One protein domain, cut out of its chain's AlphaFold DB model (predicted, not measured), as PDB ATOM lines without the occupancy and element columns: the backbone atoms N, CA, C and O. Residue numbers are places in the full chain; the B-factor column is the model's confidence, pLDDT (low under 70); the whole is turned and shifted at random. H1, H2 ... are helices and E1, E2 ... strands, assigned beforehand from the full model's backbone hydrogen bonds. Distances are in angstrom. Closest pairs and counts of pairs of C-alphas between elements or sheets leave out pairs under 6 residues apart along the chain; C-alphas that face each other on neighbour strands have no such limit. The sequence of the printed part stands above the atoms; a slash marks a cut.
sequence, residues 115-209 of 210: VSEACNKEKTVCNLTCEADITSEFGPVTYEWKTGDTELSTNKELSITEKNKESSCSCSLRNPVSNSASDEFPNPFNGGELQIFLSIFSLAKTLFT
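This is residues 115 to 209 of the 210 residues of the protein "Ig-like domain-containing protein" of Poecilia mexicana (UniProt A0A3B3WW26). Two antiparallel sheets are stacked face to face as a sandwich, their strands crossed, and a helix, H1, sticks out free of them at the end of a long link. One sheet has the order E4, E3, E6, E7 and is strongly twisted; the smaller one has the order E1, E2, E5. The 95 printed residues, with seven named strands followed by one named helix, are of mixed class and only just loose, close to compact, with a radius of gyration of the C-alphas of 15.1 A and spans of 41 by 36 by 21 A.

E1, residues 115 to 119, begins with C-alpha 115 at (-22.790, -48.211, -29.821). E2 is residues 125 to 131, 19.1 A long; E3 142 to 147, 17.0 A; E4 150 to 153; E5 157 to 161; E6 168 to 174, 20.1 A; E7 179 to 181. H1, residues 195 to 207, 18.4 A long, ends with C-alpha 207 at (-44.370, -54.826, -34.856).

E1 and E2 form a hairpin, with N 118 and O 127 2.9 A apart. E2 and E5 are antiparallel, with N 128 and O 158 at 2.8 A. In the other sheet, N 172 of E6 and O 144 of E3 are 2.7 A apart. The hairpin E3 and E4 has N 145 and O 153 at 2.8 A, and the hairpin E6 and E7 has N 173 and O 180 at 2.8 A. The sheets' facing parts are 9.5 A centre to centre, with the strands at 42 degrees; the closest C-alphas of E2 and E6, Cys 130 and Cys 171, are 6.2 A apart. H1 is on neither sheet, and every O i to N i+4 pair in it is within hydrogen-bond range.

The C-alphas farthest apart, of Pro 176 and Leu 207, are 43.3 A apart. The printed part has no cut. The link E7 to H1 is long, with 13 residues. Residues 195 to 209 stand free, and pLDDT is under 70 in residues 191 to 209.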
ATOM      1  N   VAL A 115     -22.713 -47.869 -31.247       95.25
ATOM      2  CA  VAL A 115     -22.790 -48.211 -29.821       95.25
ATOM      3  C   VAL A 115     -24.031 -49.057 -29.570       95.25
ATOM      4  O   VAL A 115     -25.136 -48.656 -29.940       95.25
ATOM      5  N   SER A 116     -23.850 -50.209 -28.929       92.31
ATOM      6  CA  SER A 116     -24.937 -51.035 -28.402       92.31
ATOM      7  C   SER A 116     -24.952 -51.002 -26.875       92.31
ATOM      8  O   SER A 116     -23.944 -50.702 -26.236       92.31
ATOM      9  N   GLU A 117     -26.112 -51.277 -26.284       93.00
ATOM     10  CA  GLU A 117     -26.336 -51.207 -24.841       93.00
ATOM     11  C   GLU A 117     -26.908 -52.526 -24.313       93.00
ATOM     12  O   GLU A 117     -27.842 -53.093 -24.885       93.00
ATOM     13  N   ALA A 118     -26.399 -52.961 -23.158       91.12
ATOM     14  CA  ALA A 118     -26.990 -54.022 -22.359       91.12
ATOM     15  C   ALA A 118     -27.023 -53.640 -20.869       91.12
ATOM     16  O   ALA A 118     -25.986 -53.538 -20.213       91.12
ATOM     17  N   CYS A 119     -28.225 -53.481 -20.312       88.94
ATOM     18  CA  CYS A 119     -28.422 -53.202 -18.889       88.94
ATOM     19  C   CYS A 119     -28.757 -54.461 -18.086       88.94
ATOM     20  O   CYS A 119     -29.425 -55.381 -18.567       88.94
ATOM     21  N   ASN A 120     -28.341 -54.484 -16.818       89.75
ATOM     22  CA  ASN A 120     -28.808 -55.490 -15.873       89.75
ATOM     23  C   ASN A 120     -30.317 -55.325 -15.588       89.75
ATOM     24  O   ASN A 120     -30.909 -54.273 -15.822       89.75
ATOM     25  N   LYS A 121     -30.957 -56.374 -15.052       86.56
ATOM     26  CA  LYS A 121     -32.414 -56.376 -14.791       86.56
ATOM     27  C   LYS A 121     -32.869 -55.236 -13.880       86.56
ATOM     28  O   LYS A 121     -33.973 -54.731 -14.046       86.56
ATOM     29  N   GLU A 122     -32.024 -54.859 -12.928       85.50
ATOM     30  CA  GLU A 122     -32.295 -53.794 -11.961       85.50
ATOM     31  C   GLU A 122     -32.135 -52.394 -12.564       85.50
ATOM     32  O   GLU A 122     -32.496 -51.427 -11.904       85.50
ATOM     33  N   LYS A 123     -31.624 -52.282 -13.803       82.06
ATOM     34  CA  LYS A 123     -31.251 -51.018 -14.449       82.06
ATOM     35  C   LYS A 123     -30.420 -50.143 -13.509       82.06
ATOM     36  O   LYS A 123     -30.741 -48.986 -13.303       82.06
ATOM     37  N   THR A 124     -29.375 -50.720 -12.921       85.69
ATOM     38  CA  THR A 124     -28.388 -50.017 -12.080       85.69
ATOM     39  C   THR A 124     -27.017 -49.948 -12.754       85.69
ATOM     40  O   THR A 124     -26.212 -49.066 -12.450       85.69
ATOM     41  N   VAL A 125     -26.759 -50.862 -13.697       89.50
ATOM     42  CA  VAL A 125     -25.536 -50.929 -14.500       89.50
ATOM     43  C   VAL A 125     -25.909 -51.221 -15.949       89.50
ATOM     44  O   VAL A 125     -26.623 -52.189 -16.222       89.50
ATOM     45  N   CYS A 126     -25.395 -50.410 -16.868       90.06
ATOM     46  CA  CYS A 126     -25.513 -50.602 -18.309       90.06
ATOM     47  C   CYS A 126     -24.118 -50.691 -18.922       90.06
ATOM     48  O   CYS A 126     -23.298 -49.795 -18.737       90.06
ATOM     49  N   ASN A 127     -23.840 -51.777 -19.634       93.38
ATOM     50  CA  ASN A 127     -22.608 -51.942 -20.388       93.38
ATOM     51  C   ASN A 127     -22.855 -51.493 -21.824       93.38
ATOM     52  O   ASN A 127     -23.751 -52.012 -22.494       93.38
ATOM     53  N   LEU A 128     -22.064 -50.527 -22.269       94.56
ATOM     54  CA  LEU A 128     -22.022 -50.092 -23.652       94.56
ATOM     55  C   LEU A 128     -20.909 -50.832 -24.381       94.56
ATOM     56  O   LEU A 128     -19.798 -50.951 -23.862       94.56
ATOM     57  N   THR A 129     -21.191 -51.274 -25.599       95.94
ATOM     58  CA  THR A 129     -20.220 -51.949 -26.459       95.94
ATOM     59  C   THR A 129     -20.017 -51.131 -27.721       95.94
ATOM     60  O   THR A 129     -20.975 -50.737 -28.383       95.94
ATOM     61  N   CYS A 130     -18.754 -50.887 -28.061       95.94
ATOM     62  CA  CYS A 130     -18.382 -50.244 -29.308       95.94
ATOM     63  C   CYS A 130     -18.234 -51.297 -30.409       95.94
ATOM     64  O   CYS A 130     -17.353 -52.160 -30.358       95.94
ATOM     65  N   GLU A 131     -19.129 -51.250 -31.385       95.06
ATOM     66  CA  GLU A 131     -19.268 -52.232 -32.452       95.06
ATOM     67  C   GLU A 131     -18.762 -51.677 -33.781       95.06
ATOM     68  O   GLU A 131     -19.098 -50.567 -34.187       95.06
ATOM     69  N   ALA A 132     -17.946 -52.478 -34.457       93.12
ATOM     70  CA  ALA A 132     -17.499 -52.256 -35.821       93.12
ATOM     71  C   ALA A 132     -16.961 -53.571 -36.394       93.12
ATOM     72  O   ALA A 132     -16.398 -54.389 -35.657       93.12
ATOM     73  N   ASP A 133     -17.086 -53.738 -37.706       90.38
ATOM     74  CA  ASP A 133     -16.503 -54.866 -38.428       90.38
ATOM     75  C   ASP A 133     -15.019 -54.590 -38.684       90.38
ATOM     76  O   ASP A 133     -14.648 -53.916 -39.641       90.38
ATOM     77  N   ILE A 134     -14.164 -55.077 -37.781       86.50
ATOM     78  CA  ILE A 134     -12.712 -54.918 -37.883       86.50
ATOM     79  C   ILE A 134     -12.094 -56.167 -38.500       86.50
ATOM     80  O   ILE A 134     -12.075 -57.246 -37.906       86.50
ATOM     81  N   THR A 135     -11.541 -55.990 -39.687       80.81
ATOM     82  CA  THR A 135     -10.810 -56.977 -40.475       80.81
ATOM     83  C   THR A 135      -9.319 -56.635 -40.527       80.81
ATOM     84  O   THR A 135      -8.843 -55.643 -39.966       80.81
ATOM     85  N   SER A 136      -8.531 -57.499 -41.171       72.25
ATOM     86  CA  SER A 136      -7.072 -57.381 -41.171       72.25
ATOM     87  C   SER A 136      -6.538 -56.174 -41.959       72.25
ATOM     88  O   SER A 136      -5.411 -55.742 -41.696       72.25
ATOM     89  N   GLU A 137      -7.312 -55.627 -42.906       71.38
ATOM     90  CA  GLU A 137      -6.958 -54.447 -43.707       71.38
ATOM     91  C   GLU A 137      -6.853 -53.150 -42.893       71.38
ATOM     92  O   GLU A 137      -6.094 -52.263 -43.277       71.38
ATOM     93  N   PHE A 138      -7.503 -53.048 -41.730       71.00
ATOM     94  CA  PHE A 138      -7.409 -51.853 -40.876       71.00
ATOM     95  C   PHE A 138      -6.155 -51.822 -39.993       71.00
ATOM     96  O   PHE A 138      -5.812 -50.776 -39.439       71.00
ATOM     97  N   GLY A 139      -5.457 -52.957 -39.864       71.88
ATOM     98  CA  GLY A 139      -4.297 -53.094 -38.986       71.88
ATOM     99  C   GLY A 139      -4.673 -53.060 -37.496       71.88
ATOM    100  O   GLY A 139      -5.791 -53.424 -37.132       71.88
ATOM    101  N   PRO A 140      -3.743 -52.681 -36.600       77.31
ATOM    102  CA  PRO A 140      -4.052 -52.552 -35.181       77.31
ATOM    103  C   PRO A 140      -4.995 -51.361 -34.947       77.31
ATOM    104  O   PRO A 140      -4.633 -50.216 -35.216       77.31
ATOM    105  N   VAL A 141      -6.188 -51.646 -34.421       83.75
ATOM    106  CA  VAL A 141      -7.215 -50.646 -34.093       83.75
ATOM    107  C   VAL A 141      -7.322 -50.486 -32.579       83.75
ATOM    108  O   VAL A 141      -7.434 -51.469 -31.847       83.75
ATOM    109  N   THR A 142      -7.309 -49.241 -32.107       88.94
ATOM    110  CA  THR A 142      -7.529 -48.874 -30.701       88.94
ATOM    111  C   THR A 142      -8.913 -48.264 -30.507       88.94
ATOM    112  O   THR A 142      -9.393 -47.556 -31.393       88.94
ATOM    113  N   TYR A 143      -9.508 -48.500 -29.339       93.38
ATOM    114  CA  TYR A 143     -10.804 -47.956 -28.928       93.38
ATOM    115  C   TYR A 143     -10.601 -46.814 -27.937       93.38
ATOM    116  O   TYR A 143      -9.652 -46.830 -27.153       93.38
ATOM    117  N   GLU A 144     -11.510 -45.848 -27.946       95.56
ATOM    118  CA  GLU A 144     -11.498 -44.727 -27.013       95.56
ATOM    119  C   GLU A 144     -12.926 -44.247 -26.749       95.56
ATOM    120  O   GLU A 144     -13.645 -43.858 -27.665       95.56
ATOM    121  N   TRP A 145     -13.341 -44.254 -25.490       96.19
ATOM    122  CA  TRP A 145     -14.599 -43.678 -25.042       96.19
ATOM    123  C   TRP A 145     -14.359 -42.284 -24.500       96.19
ATOM    124  O   TRP A 145     -13.481 -42.088 -23.656       96.19
ATOM    125  N   LYS A 146     -15.179 -41.332 -24.938       93.25
ATOM    126  CA  LYS A 146     -15.107 -39.942 -24.495       93.25
ATOM    127  C   LYS A 146     -16.460 -39.384 -24.109       93.25
ATOM    128  O   LYS A 146     -17.491 -39.820 -24.613       93.25
ATOM    129  N   THR A 147     -16.425 -38.382 -23.245       90.25
ATOM    130  CA  THR A 147     -17.528 -37.458 -22.975       90.25
ATOM    131  C   THR A 147     -17.004 -36.035 -23.160       90.25
ATOM    132  O   THR A 147     -16.099 -35.590 -22.447       90.25
ATOM    133  N   GLY A 148     -17.477 -35.346 -24.202       82.88
ATOM    134  CA  GLY A 148     -16.792 -34.149 -24.697       82.88
ATOM    135  C   GLY A 148     -15.302 -34.433 -24.938       82.88
ATOM    136  O   GLY A 148     -14.955 -35.371 -25.654       82.88
ATOM    137  N   ASP A 149     -14.427 -33.679 -24.272       84.06
ATOM    138  CA  ASP A 149     -12.967 -33.839 -24.367       84.06
ATOM    139  C   ASP A 149     -12.363 -34.808 -23.331       84.06
ATOM    140  O   ASP A 149     -11.149 -35.010 -23.299       84.06
ATOM    141  N   THR A 150     -13.181 -35.404 -22.459       87.88
ATOM    142  CA  THR A 150     -12.700 -36.246 -21.352       87.88
ATOM    143  C   THR A 150     -12.680 -37.716 -21.750       87.88
ATOM    144  O   THR A 150     -13.707 -38.262 -22.151       87.88
ATOM    145  N   GLU A 151     -11.526 -38.369 -21.604       93.00
ATOM    146  CA  GLU A 151     -11.370 -39.816 -21.800       93.00
ATOM    147  C   GLU A 151     -11.991 -40.602 -20.635       93.00
ATOM    148  O   GLU A 151     -11.752 -40.300 -19.465       93.00
ATOM    149  N   LEU A 152     -12.785 -41.624 -20.965       90.81
ATOM    150  CA  LEU A 152     -13.460 -42.503 -20.008       90.81
ATOM    151  C   LEU A 152     -12.845 -43.907 -19.958       90.81
ATOM    152  O   LEU A 152     -12.766 -44.511 -18.890       90.81
ATOM    153  N   SER A 153     -12.475 -44.464 -21.113       92.94
ATOM    154  CA  SER A 153     -11.987 -45.844 -21.245       92.94
ATOM    155  C   SER A 153     -11.323 -46.055 -22.602       92.94
ATOM    156  O   SER A 153     -11.752 -45.478 -23.596       92.94
ATOM    157  N   THR A 154     -10.341 -46.950 -22.672       92.44
ATOM    158  CA  THR A 154      -9.717 -47.404 -23.929       92.44
ATOM    159  C   THR A 154     -10.108 -48.835 -24.308       92.44
ATOM    160  O   THR A 154      -9.527 -49.441 -25.209       92.44
ATOM    161  N   ASN A 155     -11.059 -49.424 -23.582       92.00
ATOM    162  CA  ASN A 155     -11.566 -50.763 -23.859       92.00
ATOM    163  C   ASN A 155     -12.703 -50.714 -24.885       92.00
ATOM    164  O   ASN A 155     -13.366 -49.694 -25.063       92.00
ATOM    165  N   LYS A 156     -12.984 -51.858 -25.517       92.94
ATOM    166  CA  LYS A 156     -14.149 -52.011 -26.403       92.94
ATOM    167  C   LYS A 156     -15.479 -51.766 -25.674       92.94
ATOM    168  O   LYS A 156     -16.440 -51.306 -26.286       92.94
ATOM    169  N   GLU A 157     -15.516 -52.053 -24.377       94.88
ATOM    170  CA  GLU A 157     -16.694 -51.915 -23.523       94.88
ATOM    171  C   GLU A 157     -16.519 -50.783 -22.500       94.88
ATOM    172  O   GLU A 157     -15.413 -50.521 -22.012       94.88
ATOM    173  N   LEU A 158     -17.633 -50.139 -22.153       94.31
ATOM    174  CA  LEU A 158     -17.731 -49.107 -21.125       94.31
ATOM    175  C   LEU A 158     -18.900 -49.420 -20.187       94.31
ATOM    176  O   LEU A 158     -20.048 -49.489 -20.617       94.31
ATOM    177  N   SER A 159     -18.628 -49.563 -18.890       92.69
ATOM    178  CA  SER A 159     -19.676 -49.736 -17.879       92.69
ATOM    179  C   SER A 159     -20.161 -48.389 -17.356       92.69
ATOM    180  O   SER A 159     -19.387 -47.615 -16.790       92.69
ATOM    181  N   ILE A 160     -21.460 -48.134 -17.492       89.94
ATOM    182  CA  ILE A 160     -22.132 -46.944 -16.980       89.94
ATOM    183  C   ILE A 160     -23.022 -47.308 -15.789       89.94
ATOM    184  O   ILE A 160     -23.724 -48.318 -15.800       89.94
ATOM    185  N   THR A 161     -23.001 -46.470 -14.755       88.25
ATOM    186  CA  THR A 161     -23.877 -46.564 -13.579       88.25
ATOM    187  C   THR A 161     -24.588 -45.234 -13.346       88.25
ATOM    188  O   THR A 161     -24.156 -44.210 -13.875       88.25
ATOM    189  N   GLU A 162     -25.599 -45.218 -12.478       79.75
ATOM    190  CA  GLU A 162     -26.305 -43.992 -12.054       79.75
ATOM    191  C   GLU A 162     -25.383 -42.881 -11.515       79.75
ATOM    192  O   GLU A 162     -25.763 -41.715 -11.469       79.75
ATOM    193  N   LYS A 163     -24.167 -43.224 -11.073       79.19
ATOM    194  CA  LYS A 163     -23.200 -42.246 -10.551       79.19
ATOM    195  C   LYS A 163     -22.518 -41.427 -11.644       79.19
ATOM    196  O   LYS A 163     -21.931 -40.396 -11.315       79.19
ATOM    197  N   ASN A 164     -22.568 -41.883 -12.893       80.19
ATOM    198  CA  ASN A 164     -21.998 -41.161 -14.022       80.19
ATOM    199  C   ASN A 164     -22.908 -39.979 -14.351       80.19
ATOM    200  O   ASN A 164     -24.079 -40.155 -14.688       80.19
ATOM    201  N   LYS A 165     -22.369 -38.771 -14.190       72.38
ATOM    202  CA  LYS A 165     -23.103 -37.501 -14.308       72.38
ATOM    203  C   LYS A 165     -23.134 -36.975 -15.740       72.38
ATOM    204  O   LYS A 165     -23.873 -36.043 -16.046       72.38
ATOM    205  N   GLU A 166     -22.314 -37.560 -16.593       79.25
ATOM    206  CA  GLU A 166     -22.092 -37.204 -17.981       79.25
ATOM    207  C   GLU A 166     -23.391 -37.393 -18.771       79.25
ATOM    208  O   GLU A 166     -24.068 -38.412 -18.632       79.25
ATOM    209  N   SER A 167     -23.772 -36.410 -19.589       82.31
ATOM    210  CA  SER A 167     -25.020 -36.447 -20.364       82.31
ATOM    211  C   SER A 167     -24.981 -37.431 -21.529       82.31
ATOM    212  O   SER A 167     -26.016 -37.986 -21.899       82.31
ATOM    213  N   SER A 168     -23.798 -37.641 -22.093       89.50
ATOM    214  CA  SER A 168     -23.562 -38.441 -23.287       89.50
ATOM    215  C   SER A 168     -22.118 -38.932 -23.338       89.50
ATOM    216  O   SER A 168     -21.229 -38.399 -22.665       89.50
ATOM    217  N   CYS A 169     -21.885 -39.952 -24.155       91.88
ATOM    218  CA  CYS A 169     -20.560 -40.453 -24.480       91.88
ATOM    219  C   CYS A 169     -20.487 -40.885 -25.949       91.88
ATOM    220  O   CYS A 169     -21.500 -41.181 -26.572       91.88
ATOM    221  N   SER A 170     -19.287 -40.938 -26.509       95.38
ATOM    222  CA  SER A 170     -19.029 -41.428 -27.865       95.38
ATOM    223  C   SER A 170     -17.861 -42.403 -27.848       95.38
ATOM    224  O   SER A 170     -16.904 -42.193 -27.098       95.38
ATOM    225  N   CYS A 171     -17.906 -43.425 -28.699       96.56
ATOM    226  CA  CYS A 171     -16.765 -44.303 -28.942       96.56
ATOM    227  C   CYS A 171     -16.034 -43.884 -30.217       96.56
ATOM    228  O   CYS A 171     -16.666 -43.645 -31.241       96.56
ATOM    229  N   SER A 172     -14.707 -43.857 -30.181       95.44
ATOM    230  CA  SER A 172     -13.848 -43.641 -31.341       95.44
ATOM    231  C   SER A 172     -12.963 -44.851 -31.605       95.44
ATOM    232  O   SER A 172     -12.443 -45.482 -30.683       95.44
ATOM    233  N   LEU A 173     -12.776 -45.148 -32.887       93.12
ATOM    234  CA  LEU A 173     -11.801 -46.097 -33.394       93.12
ATOM    235  C   LEU A 173     -10.647 -45.338 -34.016       93.12
ATOM    236  O   LEU A 173     -10.844 -44.361 -34.740       93.12
ATOM    237  N   ARG A 174      -9.434 -45.825 -33.782       85.44
ATOM    238  CA  ARG A 174      -8.230 -45.224 -34.345       85.44
ATOM    239  C   ARG A 174      -7.275 -46.286 -34.852       85.44
ATOM    240  O   ARG A 174      -7.016 -47.275 -34.173       85.44
ATOM    241  N   ASN A 175      -6.716 -46.033 -36.026       77.75
ATOM    242  CA  ASN A 175      -5.532 -46.714 -36.536       77.75
ATOM    243  C   ASN A 175      -4.480 -45.655 -36.941       77.75
ATOM    244  O   ASN A 175      -4.729 -44.454 -36.796       77.75
ATOM    245  N   PRO A 176      -3.284 -46.045 -37.419       75.25
ATOM    246  CA  PRO A 176      -2.243 -45.084 -37.798       75.25
ATOM    247  C   PRO A 176      -2.644 -44.083 -38.893       75.25
ATOM    248  O   PRO A 176      -2.049 -43.012 -38.966       75.25
ATOM    249  N   VAL A 177      -3.638 -44.412 -39.729       75.12
ATOM    250  CA  VAL A 177      -4.018 -43.612 -40.908       75.12
ATOM    251  C   VAL A 177      -5.319 -42.824 -40.732       75.12
ATOM    252  O   VAL A 177      -5.590 -41.914 -41.512       75.12
ATOM    253  N   SER A 178      -6.146 -43.152 -39.737       81.44
ATOM    254  CA  SER A 178      -7.492 -42.589 -39.595       81.44
ATOM    255  C   SER A 178      -8.043 -42.665 -38.166       81.44
ATOM    256  O   SER A 178      -7.597 -43.457 -37.332       81.44
ATOM    257  N   ASN A 179      -9.048 -41.830 -37.905       91.56
ATOM    258  CA  ASN A 179      -9.870 -41.831 -36.699       91.56
ATOM    259  C   ASN A 179     -11.339 -41.687 -37.121       91.56
ATOM    260  O   ASN A 179     -11.637 -40.863 -37.989       91.56
ATOM    261  N   SER A 180     -12.234 -42.470 -36.523       94.25
ATOM    262  CA  SER A 180     -13.675 -42.375 -36.740       94.25
ATOM    263  C   SER A 180     -14.437 -42.547 -35.430       94.25
ATOM    264  O   SER A 180     -14.157 -43.469 -34.667       94.25
ATOM    265  N   ALA A 181     -15.418 -41.680 -35.183       95.81
ATOM    266  CA  ALA A 181     -16.222 -41.664 -33.964       95.81
ATOM    267  C   ALA A 181     -17.680 -42.052 -34.234       95.81
ATOM    268  O   ALA A 181     -18.235 -41.753 -35.295       95.81
ATOM    269  N   SER A 182     -18.305 -42.705 -33.257       96.25
ATOM    270  CA  SER A 182     -19.732 -42.999 -33.253       96.25
ATOM    271  C   SER A 182     -20.542 -41.712 -33.163       96.25
ATOM    272  O   SER A 182     -20.031 -40.649 -32.809       96.25
ATOM    273  N   ASP A 183     -21.842 -41.825 -33.420       94.44
ATOM    274  CA  ASP A 183     -22.762 -40.790 -32.963       94.44
ATOM    275  C   ASP A 183     -22.742 -40.707 -31.432       94.44
ATOM    276  O   ASP A 183     -22.349 -41.647 -30.729       94.44
ATOM    277  N   GLU A 184     -23.140 -39.549 -30.927       92.94
ATOM    278  CA  GLU A 184     -23.165 -39.276 -29.503       92.94
ATOM    279  C   GLU A 184     -24.279 -40.094 -28.831       92.94
ATOM    280  O   GLU A 184     -25.456 -40.002 -29.188       92.94
ATOM    281  N   PHE A 185     -23.895 -40.943 -27.880       90.00
ATOM    282  CA  PHE A 185     -24.782 -41.866 -27.187       90.00
ATOM    283  C   PHE A 185     -25.239 -41.261 -25.852       90.00
ATOM    284  O   PHE A 185     -24.397 -40.944 -25.006       90.00
ATOM    285  N   PRO A 186     -26.552 -41.082 -25.625       88.44
ATOM    286  CA  PRO A 186     -27.063 -40.459 -24.410       88.44
ATOM    287  C   PRO A 186     -26.885 -41.366 -23.190       88.44
ATOM    288  O   PRO A 186     -26.978 -42.588 -23.283       88.44
ATOM    289  N   ASN A 187     -26.681 -40.769 -22.016       85.88
ATOM    290  CA  ASN A 187     -26.597 -41.524 -20.772       85.88
ATOM    291  C   ASN A 187     -27.951 -42.206 -20.463       85.88
ATOM    292  O   ASN A 187     -28.961 -41.504 -20.315       85.88
ATOM    293  N   PRO A 188     -27.978 -43.542 -20.289       81.50
ATOM    294  CA  PRO A 188     -29.202 -44.312 -20.042       81.50
ATOM    295  C   PRO A 188     -29.978 -43.896 -18.785       81.50
ATOM    296  O   PRO A 188     -31.195 -44.085 -18.700       81.50
ATOM    297  N   PHE A 189     -29.278 -43.315 -17.809       80.38
ATOM    298  CA  PHE A 189     -29.809 -42.940 -16.500       80.38
ATOM    299  C   PHE A 189     -30.292 -41.482 -16.431       80.38
ATOM    300  O   PHE A 189     -31.057 -41.140 -15.534       80.38
ATOM    301  N   ASN A 190     -29.918 -40.625 -17.390       71.19
ATOM    302  CA  ASN A 190     -30.295 -39.200 -17.388       71.19
ATOM    303  C   ASN A 190     -31.679 -38.920 -18.013       71.19
ATOM    304  O   ASN A 190     -32.151 -37.784 -18.008       71.19
ATOM    305  N   GLY A 191     -32.353 -39.941 -18.551       54.09
ATOM    306  CA  GLY A 191     -33.559 -39.797 -19.365       54.09
ATOM    307  C   GLY A 191     -34.871 -40.106 -18.643       54.09
ATOM    308  O   GLY A 191     -35.539 -41.074 -19.000       54.09
ATOM    309  N   GLY A 192     -35.308 -39.252 -17.713       48.66
ATOM    310  CA  GLY A 192     -36.687 -39.291 -17.192       48.66
ATOM    311  C   GLY A 192     -37.772 -39.102 -18.273       48.66
ATOM    312  O   GLY A 192     -38.926 -39.457 -18.051       48.66
ATOM    313  N   GLU A 193     -37.404 -38.605 -19.460       45.75
ATOM    314  CA  GLU A 193     -38.323 -38.292 -20.571       45.75
ATOM    315  C   GLU A 193     -38.100 -39.170 -21.832       45.75
ATOM    316  O   GLU A 193     -39.012 -39.371 -22.633       45.75
ATOM    317  N   LEU A 194     -36.920 -39.791 -21.985       49.75
ATOM    318  CA  LEU A 194     -36.548 -40.638 -23.140       49.75
ATOM    319  C   LEU A 194     -36.991 -42.107 -23.017       49.75
ATOM    320  O   LEU A 194     -37.092 -42.803 -24.031       49.75
ATOM    321  N   GLN A 195     -37.321 -42.575 -21.805       52.22
ATOM    322  CA  GLN A 195     -37.862 -43.928 -21.588       52.22
ATOM    323  C   GLN A 195     -39.162 -44.162 -22.377       52.22
ATOM    324  O   GLN A 195     -39.440 -45.287 -22.792       52.22
ATOM    325  N   ILE A 196     -39.934 -43.107 -22.657       49.81
ATOM    326  CA  ILE A 196     -41.165 -43.200 -23.453       49.81
ATOM    327  C   ILE A 196     -40.831 -43.438 -24.936       49.81
ATOM    328  O   ILE A 196     -41.424 -44.311 -25.566       49.81
ATOM    329  N   PHE A 197     -39.829 -42.742 -25.484       48.88
ATOM    330  CA  PHE A 197     -39.459 -42.857 -26.900       48.88
ATOM    331  C   PHE A 197     -38.759 -44.179 -27.236       48.88
ATOM    332  O   PHE A 197     -39.108 -44.806 -28.235       48.88
ATOM    333  N   LEU A 198     -37.836 -44.656 -26.393       50.16
ATOM    334  CA  LEU A 198     -37.152 -45.939 -26.616       50.16
ATOM    335  C   LEU A 198     -38.114 -47.134 -26.518       50.16
ATOM    336  O   LEU A 198     -38.008 -48.077 -27.303       50.16
ATOM    337  N   SER A 199     -39.106 -47.061 -25.622       49.41
ATOM    338  CA  SER A 199     -40.183 -48.057 -25.540       49.41
ATOM    339  C   SER A 199     -40.990 -48.122 -26.838       49.41
ATOM    340  O   SER A 199     -41.241 -49.211 -27.351       49.41
ATOM    341  N   ILE A 200     -41.348 -46.965 -27.406       51.66
ATOM    342  CA  ILE A 200     -42.105 -46.871 -28.663       51.66
ATOM    343  C   ILE A 200     -41.281 -47.397 -29.844       51.66
ATOM    344  O   ILE A 200     -41.806 -48.162 -30.650       51.66
ATOM    345  N   PHE A 201     -39.992 -47.053 -29.935       48.94
ATOM    346  CA  PHE A 201     -39.116 -47.552 -31.000       48.94
ATOM    347  C   PHE A 201     -38.882 -49.066 -30.913       48.94
ATOM    348  O   PHE A 201     -38.908 -49.747 -31.936       48.94
ATOM    349  N   SER A 202     -38.708 -49.613 -29.706       49.56
ATOM    350  CA  SER A 202     -38.548 -51.058 -29.492       49.56
ATOM    351  C   SER A 202     -39.832 -51.844 -29.814       49.56
ATOM    352  O   SER A 202     -39.788 -52.881 -30.487       49.56
ATOM    353  N   LEU A 203     -41.001 -51.307 -29.440       47.34
ATOM    354  CA  LEU A 203     -42.307 -51.842 -29.846       47.34
ATOM    355  C   LEU A 203     -42.504 -51.771 -31.365       47.34
ATOM    356  O   LEU A 203     -42.893 -52.769 -31.967       47.34
ATOM    357  N   ALA A 204     -42.176 -50.646 -32.007       47.25
ATOM    358  CA  ALA A 204     -42.279 -50.502 -33.460       47.25
ATOM    359  C   ALA A 204     -41.366 -51.494 -34.200       47.25
ATOM    360  O   ALA A 204     -41.800 -52.140 -35.150       47.25
ATOM    361  N   LYS A 205     -40.134 -51.704 -33.719       44.66
ATOM    362  CA  LYS A 205     -39.206 -52.693 -34.291       44.66
ATOM    363  C   LYS A 205     -39.736 -54.125 -34.166       44.66
ATOM    364  O   LYS A 205     -39.515 -54.931 -35.057       44.66
ATOM    365  N   THR A 206     -40.491 -54.424 -33.109       48.12
ATOM    366  CA  THR A 206     -41.140 -55.733 -32.922       48.12
ATOM    367  C   THR A 206     -42.387 -55.897 -33.805       48.12
ATOM    368  O   THR A 206     -42.647 -56.990 -34.296       48.12
ATOM    369  N   LEU A 207     -43.137 -54.818 -34.053       50.72
ATOM    370  CA  LEU A 207     -44.370 -54.826 -34.856       50.72
ATOM    371  C   LEU A 207     -44.151 -54.805 -36.381       50.72
ATOM    372  O   LEU A 207     -45.049 -55.223 -37.105       50.72
ATOM    373  N   PHE A 208     -42.986 -54.369 -36.875       46.25
ATOM    374  CA  PHE A 208     -42.662 -54.325 -38.316       46.25
ATOM    375  C   PHE A 208     -41.777 -55.485 -38.812       46.25
ATOM    376  O   PHE A 208     -41.296 -55.448 -39.942       46.25
ATOM    377  N   THR A 209     -41.597 -56.533 -38.004       45.00
ATOM    378  CA  THR A 209     -41.041 -57.819 -38.465       45.00
ATOM    379  C   THR A 209     -42.178 -58.835 -38.603       45.00
ATOM    380  O   THR A 209     -42.406 -59.639 -37.705       45.00
TER     381      THR A 209